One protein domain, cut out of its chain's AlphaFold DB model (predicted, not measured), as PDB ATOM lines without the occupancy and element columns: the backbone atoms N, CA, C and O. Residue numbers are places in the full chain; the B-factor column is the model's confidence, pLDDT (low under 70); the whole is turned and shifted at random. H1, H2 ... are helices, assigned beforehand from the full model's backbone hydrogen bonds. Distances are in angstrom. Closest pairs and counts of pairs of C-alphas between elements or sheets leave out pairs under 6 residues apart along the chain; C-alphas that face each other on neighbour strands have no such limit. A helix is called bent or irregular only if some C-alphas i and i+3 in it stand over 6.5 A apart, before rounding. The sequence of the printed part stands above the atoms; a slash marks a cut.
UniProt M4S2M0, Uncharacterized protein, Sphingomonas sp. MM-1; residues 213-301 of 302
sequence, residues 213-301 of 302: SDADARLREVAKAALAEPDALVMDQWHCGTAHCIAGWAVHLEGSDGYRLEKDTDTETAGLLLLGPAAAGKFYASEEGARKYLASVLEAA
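This is residues 213 to 301 of the 302 residues of an uncharacterized protein of Sphingomonas sp. MM-1 (UniProt M4S2M0). A compact cluster of crossed helices: short H2 sits in the middle, H1 and H4 cross it at steep angles, H3 packs on H2 at one end of the cluster, and H5 packs on H1 at the other end. Residues 229 to 245, with no named element, make a wide loop between H1 and H2. The printed part has 89 residues with five named helices, H1 to H5 in order, and no named strand; the class is all helix. The whole is compact, with a radius of gyration of the C-alphas of 11.6 A and spans of 33 by 32 by 21 A.

H1, the longest helix, is residues 213 to 228, 23.1 A from C-alpha 213 at (26.060, 125.753, -23.255) to C-alpha 228. H2 is residues 246 to 254, 12.5 A, and H3 residues 256 to 264, 12.3 A. H4, residues 267 to 280, 10.8 A, is irregular: C-alphas 274 and 277 are 9.6 A apart. H5, residues 287 to 299, 18.5 A, ends with C-alpha 299 at (16.839, 125.086, -37.193).

H1 touches H5, opposite ways at a steep tilt of 60 degrees; their closest C-alphas, of Ala 223 and Leu 294, are 4.8 A apart. H1 touches H2 about perpendicular, at 78 degrees, closest at C-alphas 222 and 249, 6.0 A. Residues 214 to 219 of H1 alone touch H4, closest at C-alphas 215 and 275, 4.2 A. H2 touches H4 at a steep tilt of 69.9 degrees, only just short of about perpendicular, closest at C-alphas 247 and 271, 4.1 A. H2 touches H3, closest at C-alphas 251 and 258, 4.3 A. H3 and H5 are apart. Every O i to N i+4 pair is within hydrogen-bond range in H1, H2, H3 and H5; in H4, 7 of 10 are.

The C-alphas of Asp 264 and Glu 299, the two farthest apart, are 33.7 A apart. The printed part has no cut. The link from H1 to H2 is long, 17 residues. Residues 236 to 243 have pLDDT under 70; the mean of the printed part is 89.0.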
ATOM      1  N   SER A 213      25.908 124.601 -22.357       96.12
ATOM      2  CA  SER A 213      26.060 125.753 -23.255       96.12
ATOM      3  C   SER A 213      27.201 125.580 -24.258       96.12
ATOM      4  O   SER A 213      27.040 125.898 -25.434       96.12
ATOM      5  N   ASP A 214      28.335 125.054 -23.801       97.62
ATOM      6  CA  ASP A 214      29.552 124.919 -24.601       97.62
ATOM      7  C   ASP A 214      29.433 123.729 -25.555       97.62
ATOM      8  O   ASP A 214      29.780 123.824 -26.732       97.62
ATOM      9  N   ALA A 215      28.862 122.630 -25.056       97.81
ATOM     10  CA  ALA A 215      28.491 121.460 -25.838       97.81
ATOM     11  C   ALA A 215      27.530 121.822 -26.986       97.81
ATOM     12  O   ALA A 215      27.791 121.484 -28.142       97.81
ATOM     13  N   ASP A 216      26.461 122.570 -26.692       96.94
ATOM     14  CA  ASP A 216      25.492 123.016 -27.696       96.94
ATOM     15  C   ASP A 216      26.141 123.962 -28.725       96.94
ATOM     16  O   ASP A 216      25.837 123.884 -29.918       96.94
ATOM     17  N   ALA A 217      27.045 124.852 -28.296       97.50
ATOM     18  CA  ALA A 217      27.774 125.747 -29.194       97.50
ATOM     19  C   ALA A 217      28.696 124.970 -30.149       97.50
ATOM     20  O   ALA A 217      28.638 125.181 -31.362       97.50
ATOM     21  N   ARG A 218      29.479 124.017 -29.627       98.00
ATOM     22  CA  ARG A 218      30.323 123.122 -30.437       98.00
ATOM     23  C   ARG A 218      29.496 122.294 -31.414       98.00
ATOM     24  O   ARG A 218      29.860 122.185 -32.582       98.00
ATOM     25  N   LEU A 219      28.355 121.764 -30.973       97.62
ATOM     26  CA  LEU A 219      27.466 120.977 -31.825       97.62
ATOM     27  C   LEU A 219      26.910 121.799 -32.998       97.62
ATOM     28  O   LEU A 219      26.766 121.268 -34.098       97.62
ATOM     29  N   ARG A 220      26.635 123.097 -32.806       97.56
ATOM     30  CA  ARG A 220      26.232 123.995 -33.905       97.56
ATOM     31  C   ARG A 220      27.343 124.170 -34.935       97.56
ATOM     32  O   ARG A 220      27.047 124.181 -36.127       97.56
ATOM     33  N   GLU A 221      28.598 124.291 -34.508       97.25
ATOM     34  CA  GLU A 221      29.735 124.385 -35.433       97.25
ATOM     35  C   GLU A 221      29.968 123.066 -36.181       97.25
ATOM     36  O   GLU A 221      30.113 123.082 -37.404       97.25
ATOM     37  N   VAL A 222      29.866 121.925 -35.487       96.31
ATOM     38  CA  VAL A 222      29.855 120.593 -36.116       96.31
ATOM     39  C   VAL A 222      28.749 120.496 -37.164       96.31
ATOM     40  O   VAL A 222      29.009 120.086 -38.292       96.31
ATOM     41  N   ALA A 223      27.526 120.917 -36.833       96.31
ATOM     42  CA  ALA A 223      26.398 120.872 -37.755       96.31
ATOM     43  C   ALA A 223      26.616 121.750 -38.997       96.31
ATOM     44  O   ALA A 223      26.312 121.313 -40.104       96.31
ATOM     45  N   LYS A 224      27.166 122.964 -38.843       96.12
ATOM     46  CA  LYS A 224      27.490 123.847 -39.978       96.12
ATOM     47  C   LYS A 224      28.550 123.237 -40.891       96.12
ATOM     48  O   LYS A 224      28.360 123.246 -42.104       96.12
ATOM     49  N   ALA A 225      29.646 122.738 -40.317       94.44
ATOM     50  CA  ALA A 225      30.766 122.192 -41.077       94.44
ATOM     51  C   ALA A 225      30.371 120.895 -41.795       94.44
ATOM     52  O   ALA A 225      30.450 120.818 -43.018       94.44
ATOM     53  N   ALA A 226      29.837 119.920 -41.055       92.44
ATOM     54  CA  ALA A 226      29.508 118.608 -41.601       92.44
ATOM     55  C   ALA A 226      28.404 118.667 -42.671       92.44
ATOM     56  O   ALA A 226      28.437 117.903 -43.629       92.44
ATOM     57  N   LEU A 227      27.415 119.565 -42.551       93.25
ATOM     58  CA  LEU A 227      26.348 119.690 -43.557       93.25
ATOM     59  C   LEU A 227      26.753 120.502 -44.795       93.25
ATOM     60  O   LEU A 227      26.073 120.411 -45.816       93.25
ATOM     61  N   ALA A 228      27.827 121.293 -44.720       93.56
ATOM     62  CA  ALA A 228      28.377 121.990 -45.881       93.56
ATOM     63  C   ALA A 228      29.134 121.041 -46.827       93.56
ATOM     64  O   ALA A 228      29.386 121.393 -47.981       93.56
ATOM     65  N   GLU A 229      29.465 119.839 -46.355       88.44
ATOM     66  CA  GLU A 229      30.243 118.839 -47.074       88.44
ATOM     67  C   GLU A 229      29.364 117.636 -47.483       88.44
ATOM     68  O   GLU A 229      28.788 116.951 -46.632       88.44
ATOM     69  N   PRO A 230      29.233 117.340 -48.793       75.12
ATOM     70  CA  PRO A 230      28.352 116.277 -49.277       75.12
ATOM     71  C   PRO A 230      28.690 114.877 -48.761       75.12
ATOM     72  O   PRO A 230      27.761 114.107 -48.564       75.12
ATOM     73  N   ASP A 231      29.958 114.573 -48.474       81.12
ATOM     74  CA  ASP A 231      30.435 113.220 -48.130       81.12
ATOM     75  C   ASP A 231      30.939 113.104 -46.673       81.12
ATOM     76  O   ASP A 231      31.553 112.117 -46.276       81.12
ATOM     77  N   ALA A 232      30.662 114.111 -45.842       75.88
ATOM     78  CA  ALA A 232      31.196 114.237 -44.483       75.88
ATOM     79  C   ALA A 232      30.679 113.213 -43.454       75.88
ATOM     80  O   ALA A 232      31.213 113.143 -42.349       75.88
ATOM     81  N   LEU A 233      29.617 112.463 -43.761       79.94
ATOM     82  CA  LEU A 233      28.957 111.530 -42.832       79.94
ATOM     83  C   LEU A 233      28.715 110.152 -43.461       79.94
ATOM     84  O   LEU A 233      27.696 109.516 -43.200       79.94
ATOM     85  N   VAL A 234      29.629 109.706 -44.320       76.44
ATOM     86  CA  VAL A 234      29.568 108.379 -44.944       76.44
ATOM     87  C   VAL A 234      29.898 107.315 -43.882       76.44
ATOM     88  O   VAL A 234      31.056 107.031 -43.585       76.44
ATOM     89  N   MET A 235      28.847 106.785 -43.244       72.00
ATOM     90  CA  MET A 235      28.898 105.895 -42.062       72.00
ATOM     91  C   MET A 235      28.890 104.393 -42.417       72.00
ATOM     92  O   MET A 235      28.714 103.544 -41.543       72.00
ATOM     93  N   ASP A 236      29.022 104.050 -43.698       62.94
ATOM     94  CA  ASP A 236      28.840 102.701 -44.251       62.94
ATOM     95  C   ASP A 236      30.017 101.735 -43.990       62.94
ATOM     96  O   ASP A 236      29.867 100.523 -44.165       62.94
ATOM     97  N   GLN A 237      31.158 102.236 -43.503       54.66
ATOM     98  CA  GLN A 237      32.326 101.436 -43.114       54.66
ATOM     99  C   GLN A 237      32.837 101.856 -41.732       54.66
ATOM    100  O   GLN A 237      33.598 102.810 -41.578       54.66
ATOM    101  N   TRP A 238      32.394 101.149 -40.693       56.62
ATOM    102  CA  TRP A 238      32.720 101.485 -39.307       56.62
ATOM    103  C   TRP A 238      34.181 101.146 -38.965       56.62
ATOM    104  O   TRP A 238      34.493 100.033 -38.540       56.62
ATOM    105  N   HIS A 239      35.082 102.115 -39.135       49.81
ATOM    106  CA  HIS A 239      36.468 102.068 -38.663       49.81
ATOM    107  C   HIS A 239      36.811 103.415 -37.995       49.81
ATOM    108  O   HIS A 239      36.741 104.465 -38.631       49.81
ATOM    109  N   CYS A 240      37.124 103.415 -36.694       57.19
ATOM    110  CA  CYS A 240      37.441 104.629 -35.932       57.19
ATOM    111  C   CYS A 240      38.745 105.295 -36.425       57.19
ATOM    112  O   CYS A 240      39.711 104.605 -36.751       57.19
ATOM    113  N   GLY A 241      38.764 106.637 -36.494       50.00
ATOM    114  CA  GLY A 241      39.958 107.431 -36.844       50.00
ATOM    115  C   GLY A 241      39.770 108.602 -37.825       50.00
ATOM    116  O   GLY A 241      40.768 109.139 -38.301       50.00
ATOM    117  N   THR A 242      38.539 108.998 -38.184       57.56
ATOM    118  CA  THR A 242      38.283 110.091 -39.153       57.56
ATOM    119  C   THR A 242      37.004 110.892 -38.856       57.56
ATOM    120  O   THR A 242      36.135 110.444 -38.107       57.56
ATOM    121  N   ALA A 243      36.876 112.077 -39.471       63.12
ATOM    122  CA  ALA A 243      35.725 112.987 -39.398       63.12
ATOM    123  C   ALA A 243      34.498 112.496 -40.197       63.12
ATOM    124  O   ALA A 243      33.859 113.274 -40.887       63.12
ATOM    125  N   HIS A 244      34.169 111.203 -40.138       73.81
ATOM    126  CA  HIS A 244      33.015 110.640 -40.856       73.81
ATOM    127  C   HIS A 244      31.787 110.428 -39.956       73.81
ATOM    128  O   HIS A 244      30.771 109.925 -40.416       73.81
ATOM    129  N   CYS A 245      31.854 110.835 -38.682       84.81
ATOM    130  CA  CYS A 245      30.738 110.813 -37.733       84.81
ATOM    131  C   CYS A 245      30.692 112.102 -36.895       84.81
ATOM    132  O   CYS A 245      31.648 112.876 -36.874       84.81
ATOM    133  N   ILE A 246      29.596 112.326 -36.159       92.06
ATOM    134  CA  ILE A 246      29.404 113.531 -35.322       92.06
ATOM    135  C   ILE A 246      30.550 113.699 -34.306       92.06
ATOM    136  O   ILE A 246      31.086 114.796 -34.155       92.06
ATOM    137  N   ALA A 247      30.951 112.612 -33.641       92.69
ATOM    138  CA  ALA A 247      32.055 112.620 -32.684       92.69
ATOM    139  C   ALA A 247      33.402 112.942 -33.357       92.69
ATOM    140  O   ALA A 247      34.164 113.765 -32.854       92.69
ATOM    141  N   GLY A 248      33.660 112.362 -34.533       91.62
ATOM    142  CA  GLY A 248      34.862 112.630 -35.322       91.62
ATOM    143  C   GLY A 248      34.950 114.085 -35.789       91.62
ATOM    144  O   GLY A 248      36.021 114.682 -35.730       91.62
ATOM    145  N   TRP A 249      33.826 114.695 -36.184       93.12
ATOM    146  CA  TRP A 249      33.769 116.125 -36.506       93.12
ATOM    147  C   TRP A 249      34.078 117.010 -35.302       93.12
ATOM    148  O   TRP A 249      34.806 117.991 -35.444       93.12
ATOM    149  N   ALA A 250      33.575 116.665 -34.114       95.19
ATOM    150  CA  ALA A 250      33.910 117.398 -32.895       95.19
ATOM    151  C   ALA A 250      35.414 117.353 -32.610       95.19
ATOM    152  O   ALA A 250      36.024 118.389 -32.362       95.19
ATOM    153  N   VAL A 251      36.016 116.164 -32.711       94.94
ATOM    154  CA  VAL A 251      37.464 115.965 -32.566       94.94
ATOM    155  C   VAL A 251      38.238 116.790 -33.598       94.94
ATOM    156  O   VAL A 251      39.174 117.498 -33.234       94.94
ATOM    157  N   HIS A 252      37.831 116.741 -34.870       93.94
ATOM    158  CA  HIS A 252      38.497 117.457 -35.957       93.94
ATOM    159  C   HIS A 252      38.458 118.980 -35.773       93.94
ATOM    160  O   HIS A 252      39.490 119.640 -35.905       93.94
ATOM    161  N   LEU A 253      37.292 119.539 -35.431       95.19
ATOM    162  CA  LEU A 253      37.115 120.982 -35.241       95.19
ATOM    163  C   LEU A 253      37.794 121.508 -33.969       95.19
ATOM    164  O   LEU A 253      38.227 122.658 -33.950       95.19
ATOM    165  N   GLU A 254      37.941 120.678 -32.932       96.38
ATOM    166  CA  GLU A 254      38.726 121.019 -31.735       96.38
ATOM    167  C   GLU A 254      40.250 120.992 -32.018       96.38
ATOM    168  O   GLU A 254      41.063 121.465 -31.220       96.38
ATOM    169  N   GLY A 255      40.675 120.466 -33.171       95.44
ATOM    170  CA  GLY A 255      42.055 120.524 -33.643       95.44
ATOM    171  C   GLY A 255      43.013 119.656 -32.825       95.44
ATOM    172  O   GLY A 255      42.725 118.504 -32.500       95.44
ATOM    173  N   SER A 256      44.201 120.184 -32.506       95.50
ATOM    174  CA  SER A 256      45.253 119.412 -31.823       95.50
ATOM    175  C   SER A 256      44.831 118.892 -30.449       95.50
ATOM    176  O   SER A 256      45.272 117.815 -30.044       95.50
ATOM    177  N   ASP A 257      43.989 119.641 -29.735       95.94
ATOM    178  CA  ASP A 257      43.468 119.215 -28.437       95.94
ATOM    179  C   ASP A 257      42.417 118.116 -28.581       95.94
ATOM    180  O   ASP A 257      42.464 117.144 -27.826       95.94
ATOM    181  N   GLY A 258      41.555 118.201 -29.599       95.69
ATOM    182  CA  GLY A 258      40.619 117.135 -29.956       95.69
ATOM    183  C   GLY A 258      41.328 115.821 -30.266       95.69
ATOM    184  O   GLY A 258      41.039 114.800 -29.646       95.69
ATOM    185  N   TYR A 259      42.312 115.837 -31.170       94.50
ATOM    186  CA  TYR A 259      43.061 114.627 -31.538       94.50
ATOM    187  C   TYR A 259      43.877 114.043 -30.379       94.50
ATOM    188  O   TYR A 259      44.031 112.826 -30.266       94.50
ATOM    189  N   ARG A 260      44.403 114.893 -29.488       95.62
ATOM    190  CA  ARG A 260      45.052 114.427 -28.256       95.62
ATOM    191  C   ARG A 260      44.045 113.754 -27.327       95.62
ATOM    192  O   ARG A 260      44.351 112.699 -26.782       95.62
ATOM    193  N   LEU A 261      42.858 114.338 -27.172       95.31
ATOM    194  CA  LEU A 261      41.790 113.766 -26.361       95.31
ATOM    195  C   LEU A 261      41.331 112.404 -26.899       95.31
ATOM    196  O   LEU A 261      41.202 111.464 -26.118       95.31
ATOM    197  N   GLU A 262      41.136 112.283 -28.211       94.31
ATOM    198  CA  GLU A 262      40.801 111.020 -28.879       94.31
ATOM    199  C   GLU A 262      41.869 109.950 -28.627       94.31
ATOM    200  O   GLU A 262      41.541 108.833 -28.240       94.31
ATOM    201  N   LYS A 263      43.154 110.300 -28.764       93.56
ATOM    202  CA  LYS A 263      44.266 109.377 -28.497       93.56
ATOM    203  C   LYS A 263      44.332 108.920 -27.036       93.56
ATOM    204  O   LYS A 263      44.689 107.773 -26.776       93.56
ATOM    205  N   ASP A 264      44.042 109.817 -26.095       93.81
ATOM    206  CA  ASP A 264      44.027 109.515 -24.658       93.81
ATOM    207  C   ASP A 264      42.801 108.684 -24.242       93.81
ATOM    208  O   ASP A 264      42.778 108.113 -23.149       93.81
ATOM    209  N   THR A 265      41.755 108.670 -25.070       92.62
ATOM    210  CA  THR A 265      40.488 108.001 -24.786       92.62
ATOM    211  C   THR A 265      40.098 107.101 -25.958       92.62
ATOM    212  O   THR A 265      40.671 106.030 -26.125       92.62
ATOM    213  N   ASP A 266      39.110 107.521 -26.731       92.31
ATOM    214  CA  ASP A 266      38.657 106.983 -28.006       92.31
ATOM    215  C   ASP A 266      37.750 108.055 -28.645       92.31
ATOM    216  O   ASP A 266      37.394 109.046 -27.996       92.31
ATOM    217  N   THR A 267      37.387 107.908 -29.923       92.12
ATOM    218  CA  THR A 267      36.585 108.917 -30.642       92.12
ATOM    219  C   THR A 267      35.237 109.173 -29.963       92.12
ATOM    220  O   THR A 267      34.789 110.316 -29.886       92.12
ATOM    221  N   GLU A 268      34.591 108.124 -29.450       92.00
ATOM    222  CA  GLU A 268      33.289 108.212 -28.783       92.00
ATOM    223  C   GLU A 268      33.385 109.012 -27.483       92.00
ATOM    224  O   GLU A 268      32.649 109.982 -27.295       92.00
ATOM    225  N   THR A 269      34.327 108.655 -26.610       95.19
ATOM    226  CA  THR A 269      34.544 109.336 -25.334       95.19
ATOM    227  C   THR A 269      34.981 110.781 -25.564       95.19
ATOM    228  O   THR A 269      34.478 111.682 -24.895       95.19
ATOM    229  N   ALA A 270      35.862 111.038 -26.535       96.44
ATOM    230  CA  ALA A 270      36.262 112.396 -26.891       96.44
ATOM    231  C   ALA A 270      35.066 113.227 -27.384       96.44
ATOM    232  O   ALA A 270      34.852 114.342 -26.908       96.44
ATOM    233  N   GLY A 271      34.240 112.664 -28.271       96.00
ATOM    234  CA  GLY A 271      33.006 113.293 -28.731       96.00
ATOM    235  C   GLY A 271      32.035 113.582 -27.586       96.00
ATOM    236  O   GLY A 271      31.493 114.682 -27.516       96.00
ATOM    237  N   LEU A 272      31.842 112.636 -26.663       97.19
ATOM    238  CA  LEU A 272      30.988 112.799 -25.484       97.19
ATOM    239  C   LEU A 272      31.500 113.920 -24.572       97.19
ATOM    240  O   LEU A 272      30.717 114.759 -24.138       97.19
ATOM    241  N   LEU A 273      32.807 113.969 -24.306       98.25
ATOM    242  CA  LEU A 273      33.416 115.013 -23.480       98.25
ATOM    243  C   LEU A 273      33.268 116.406 -24.113       98.25
ATOM    244  O   LEU A 273      33.084 117.385 -23.389       98.25
ATOM    245  N   LEU A 274      33.318 116.505 -25.446       98.06
ATOM    246  CA  LEU A 274      33.211 117.771 -26.178       98.06
ATOM    247  C   LEU A 274      31.766 118.237 -26.397       98.06
ATOM    248  O   LEU A 274      31.495 119.430 -26.251       98.06
ATOM    249  N   LEU A 275      30.862 117.320 -26.763       97.75
ATOM    250  CA  LEU A 275      29.493 117.606 -27.220       97.75
ATOM    251  C   LEU A 275      28.394 117.220 -26.220       97.75
ATOM    252  O   LEU A 275      27.224 117.538 -26.435       97.75
ATOM    253  N   GLY A 276      28.742 116.525 -25.142       97.75
ATOM    254  CA  GLY A 276      27.820 116.119 -24.090       97.75
ATOM    255  C   GLY A 276      26.842 114.983 -24.454       97.75
ATOM    256  O   GLY A 276      26.689 114.600 -25.620       97.75
ATOM    257  N   PRO A 277      26.141 114.443 -23.436       96.44
ATOM    258  CA  PRO A 277      25.154 113.370 -23.545       96.44
ATOM    259  C   PRO A 277      24.104 113.513 -24.649       96.44
ATOM    260  O   PRO A 277      23.789 112.530 -25.319       96.44
ATOM    261  N   ALA A 278      23.584 114.725 -24.871       93.38
ATOM    262  CA  ALA A 278      22.537 114.951 -25.871       93.38
ATOM    263  C   ALA A 278      22.987 114.604 -27.298       93.38
ATOM    264  O   ALA A 278      22.197 114.065 -28.077       93.38
ATOM    265  N   ALA A 279      24.246 114.896 -27.640       94.94
ATOM    266  CA  ALA A 279      24.825 114.533 -28.929       94.94
ATOM    267  C   ALA A 279      25.312 113.080 -28.948       94.94
ATOM    268  O   ALA A 279      25.124 112.390 -29.951       94.94
ATOM    269  N   ALA A 280      25.887 112.604 -27.839       93.50
ATOM    270  CA  ALA A 280      26.429 111.252 -27.731       93.50
ATOM    271  C   ALA A 280      25.386 110.163 -28.017       93.50
ATOM    272  O   ALA A 280      25.668 109.220 -28.755       93.50
ATOM    273  N   GLY A 281      24.138 110.352 -27.573       88.56
ATOM    274  CA  GLY A 281      23.032 109.446 -27.909       88.56
ATOM    275  C   GLY A 281      22.709 109.337 -29.412       88.56
ATOM    276  O   GLY A 281      21.875 108.513 -29.797       88.56
ATOM    277  N   LYS A 282      23.335 110.160 -30.270       90.62
ATOM    278  CA  LYS A 282      23.184 110.177 -31.737       90.62
ATOM    279  C   LYS A 282      24.446 109.762 -32.498       90.62
ATOM    280  O   LYS A 282      24.408 109.750 -33.726       90.62
ATOM    281  N   PHE A 283      25.539 109.390 -31.826       89.88
ATOM    282  CA  PHE A 283      26.792 109.010 -32.502       89.88
ATOM    283  C   PHE A 283      26.661 107.764 -33.388       89.88
ATOM    284  O   PHE A 283      27.370 107.649 -34.384       89.88
ATOM    285  N   TYR A 284      25.706 106.891 -33.070       84.75
ATOM    286  CA  TYR A 284      25.408 105.657 -33.799       84.75
ATOM    287  C   TYR A 284      24.243 105.790 -34.790       84.75
ATOM    288  O   TYR A 284      23.710 104.789 -35.269       84.75
ATOM    289  N   ALA A 285      23.788 107.015 -35.072       86.06
ATOM    290  CA  ALA A 285      22.755 107.228 -36.074       86.06
ATOM    291  C   ALA A 285      23.256 106.816 -37.469       86.06
ATOM    292  O   ALA A 285      24.437 106.956 -37.786       86.06
ATOM    293  N   SER A 286      22.338 106.354 -38.325       87.50
ATOM    294  CA  SER A 286      22.625 106.200 -39.755       87.50
ATOM    295  C   SER A 286      23.041 107.540 -40.365       87.50
ATOM    296  O   SER A 286      22.740 108.591 -39.799       87.50
ATOM    297  N   GLU A 287      23.659 107.528 -41.546       87.56
ATOM    298  CA  GLU A 287      24.002 108.762 -42.265       87.56
ATOM    299  C   GLU A 287      22.802 109.725 -42.364       87.56
ATOM    300  O   GLU A 287      22.895 110.893 -41.979       87.56
ATOM    301  N   GLU A 288      21.644 109.228 -42.814       89.56
ATOM    302  CA  GLU A 288      20.414 110.022 -42.899       89.56
ATOM    303  C   GLU A 288      19.980 110.541 -41.518       89.56
ATOM    304  O   GLU A 288      19.621 111.714 -41.370       89.56
ATOM    305  N   GLY A 289      20.047 109.688 -40.492       90.75
ATOM    306  CA  GLY A 289      19.705 110.047 -39.119       90.75
ATOM    307  C   GLY A 289      20.610 111.142 -38.551       90.75
ATOM    308  O   GLY A 289      20.113 112.098 -37.951       90.75
ATOM    309  N   ALA A 290      21.920 111.046 -38.784       90.88
ATOM    310  CA  ALA A 290      22.912 112.026 -38.367       90.88
ATOM    311  C   ALA A 290      22.697 113.368 -39.083       90.88
ATOM    312  O   ALA A 290      22.603 114.402 -38.422       90.88
ATOM    313  N   ARG A 291      22.515 113.364 -40.414       91.75
ATOM    314  CA  ARG A 291      22.216 114.583 -41.191       91.75
ATOM    315  C   ARG A 291      20.931 115.260 -40.718       91.75
ATOM    316  O   ARG A 291      20.922 116.470 -40.501       91.75
ATOM    317  N   LYS A 292      19.857 114.490 -40.507       93.94
ATOM    318  CA  LYS A 292      18.577 115.009 -40.002       93.94
ATOM    319  C   LYS A 292      18.726 115.620 -38.609       93.94
ATOM    320  O   LYS A 292      18.172 116.687 -38.347       93.94
ATOM    321  N   TYR A 293      19.485 114.966 -37.732       94.06
ATOM    322  CA  TYR A 293      19.781 115.485 -36.403       94.06
ATOM    323  C   TYR A 293      20.551 116.809 -36.470       94.06
ATOM    324  O   TYR A 293      20.080 117.803 -35.920       94.06
ATOM    325  N   LEU A 294      21.665 116.874 -37.202       94.88
ATOM    326  CA  LEU A 294      22.447 118.107 -37.339       94.88
ATOM    327  C   LEU A 294      21.639 119.242 -37.986       94.88
ATOM    328  O   LEU A 294      21.727 120.387 -37.547       94.88
ATOM    329  N   ALA A 295      20.791 118.943 -38.975       95.69
ATOM    330  CA  ALA A 295      19.911 119.946 -39.572       95.69
ATOM    331  C   ALA A 295      18.934 120.514 -38.529       95.69
ATOM    332  O   ALA A 295      18.755 121.728 -38.444       95.69
ATOM    333  N   SER A 296      18.367 119.655 -37.675       96.00
ATOM    334  CA  SER A 296      17.486 120.093 -36.585       96.00
ATOM    335  C   SER A 296      18.190 120.989 -35.558       96.00
ATOM    336  O   SER A 296      17.571 121.921 -35.046       96.00
ATOM    337  N   VAL A 297      19.490 120.771 -35.309       95.75
ATOM    338  CA  VAL A 297      20.309 121.630 -34.433       95.75
ATOM    339  C   VAL A 297      20.403 123.053 -34.991       95.75
ATOM    340  O   VAL A 297      20.318 124.015 -34.227       95.75
ATOM    341  N   LEU A 298      20.559 123.206 -36.311       95.19
ATOM    342  CA  LEU A 298      20.636 124.522 -36.956       95.19
ATOM    343  C   LEU A 298      19.281 125.232 -37.015       95.19
ATOM    344  O   LEU A 298      19.237 126.449 -36.861       95.19
ATOM    345  N   GLU A 299      18.185 124.498 -37.207       93.69
ATOM    346  CA  GLU A 299      16.839 125.086 -37.193       93.69
ATOM    347  C   GLU A 299      16.441 125.574 -35.795       93.69
ATOM    348  O   GLU A 299      15.899 126.666 -35.663       93.69
ATOM    349  N   ALA A 300      16.782 124.831 -34.736       87.00
ATOM    350  CA  ALA A 300      16.534 125.248 -33.351       87.00
ATOM    351  C   ALA A 300      17.361 126.476 -32.909       87.00
ATOM    352  O   ALA A 300      17.149 127.012 -31.821       87.00
ATOM    353  N   ALA A 301      18.337 126.895 -33.719       76.31
ATOM    354  CA  ALA A 301      19.212 128.033 -33.461       76.31
ATOM    355  C   ALA A 301      18.754 129.343 -34.132       76.31
ATOM    356  O   ALA A 301      19.398 130.369 -33.894       76.31
TER     357      ALA A 301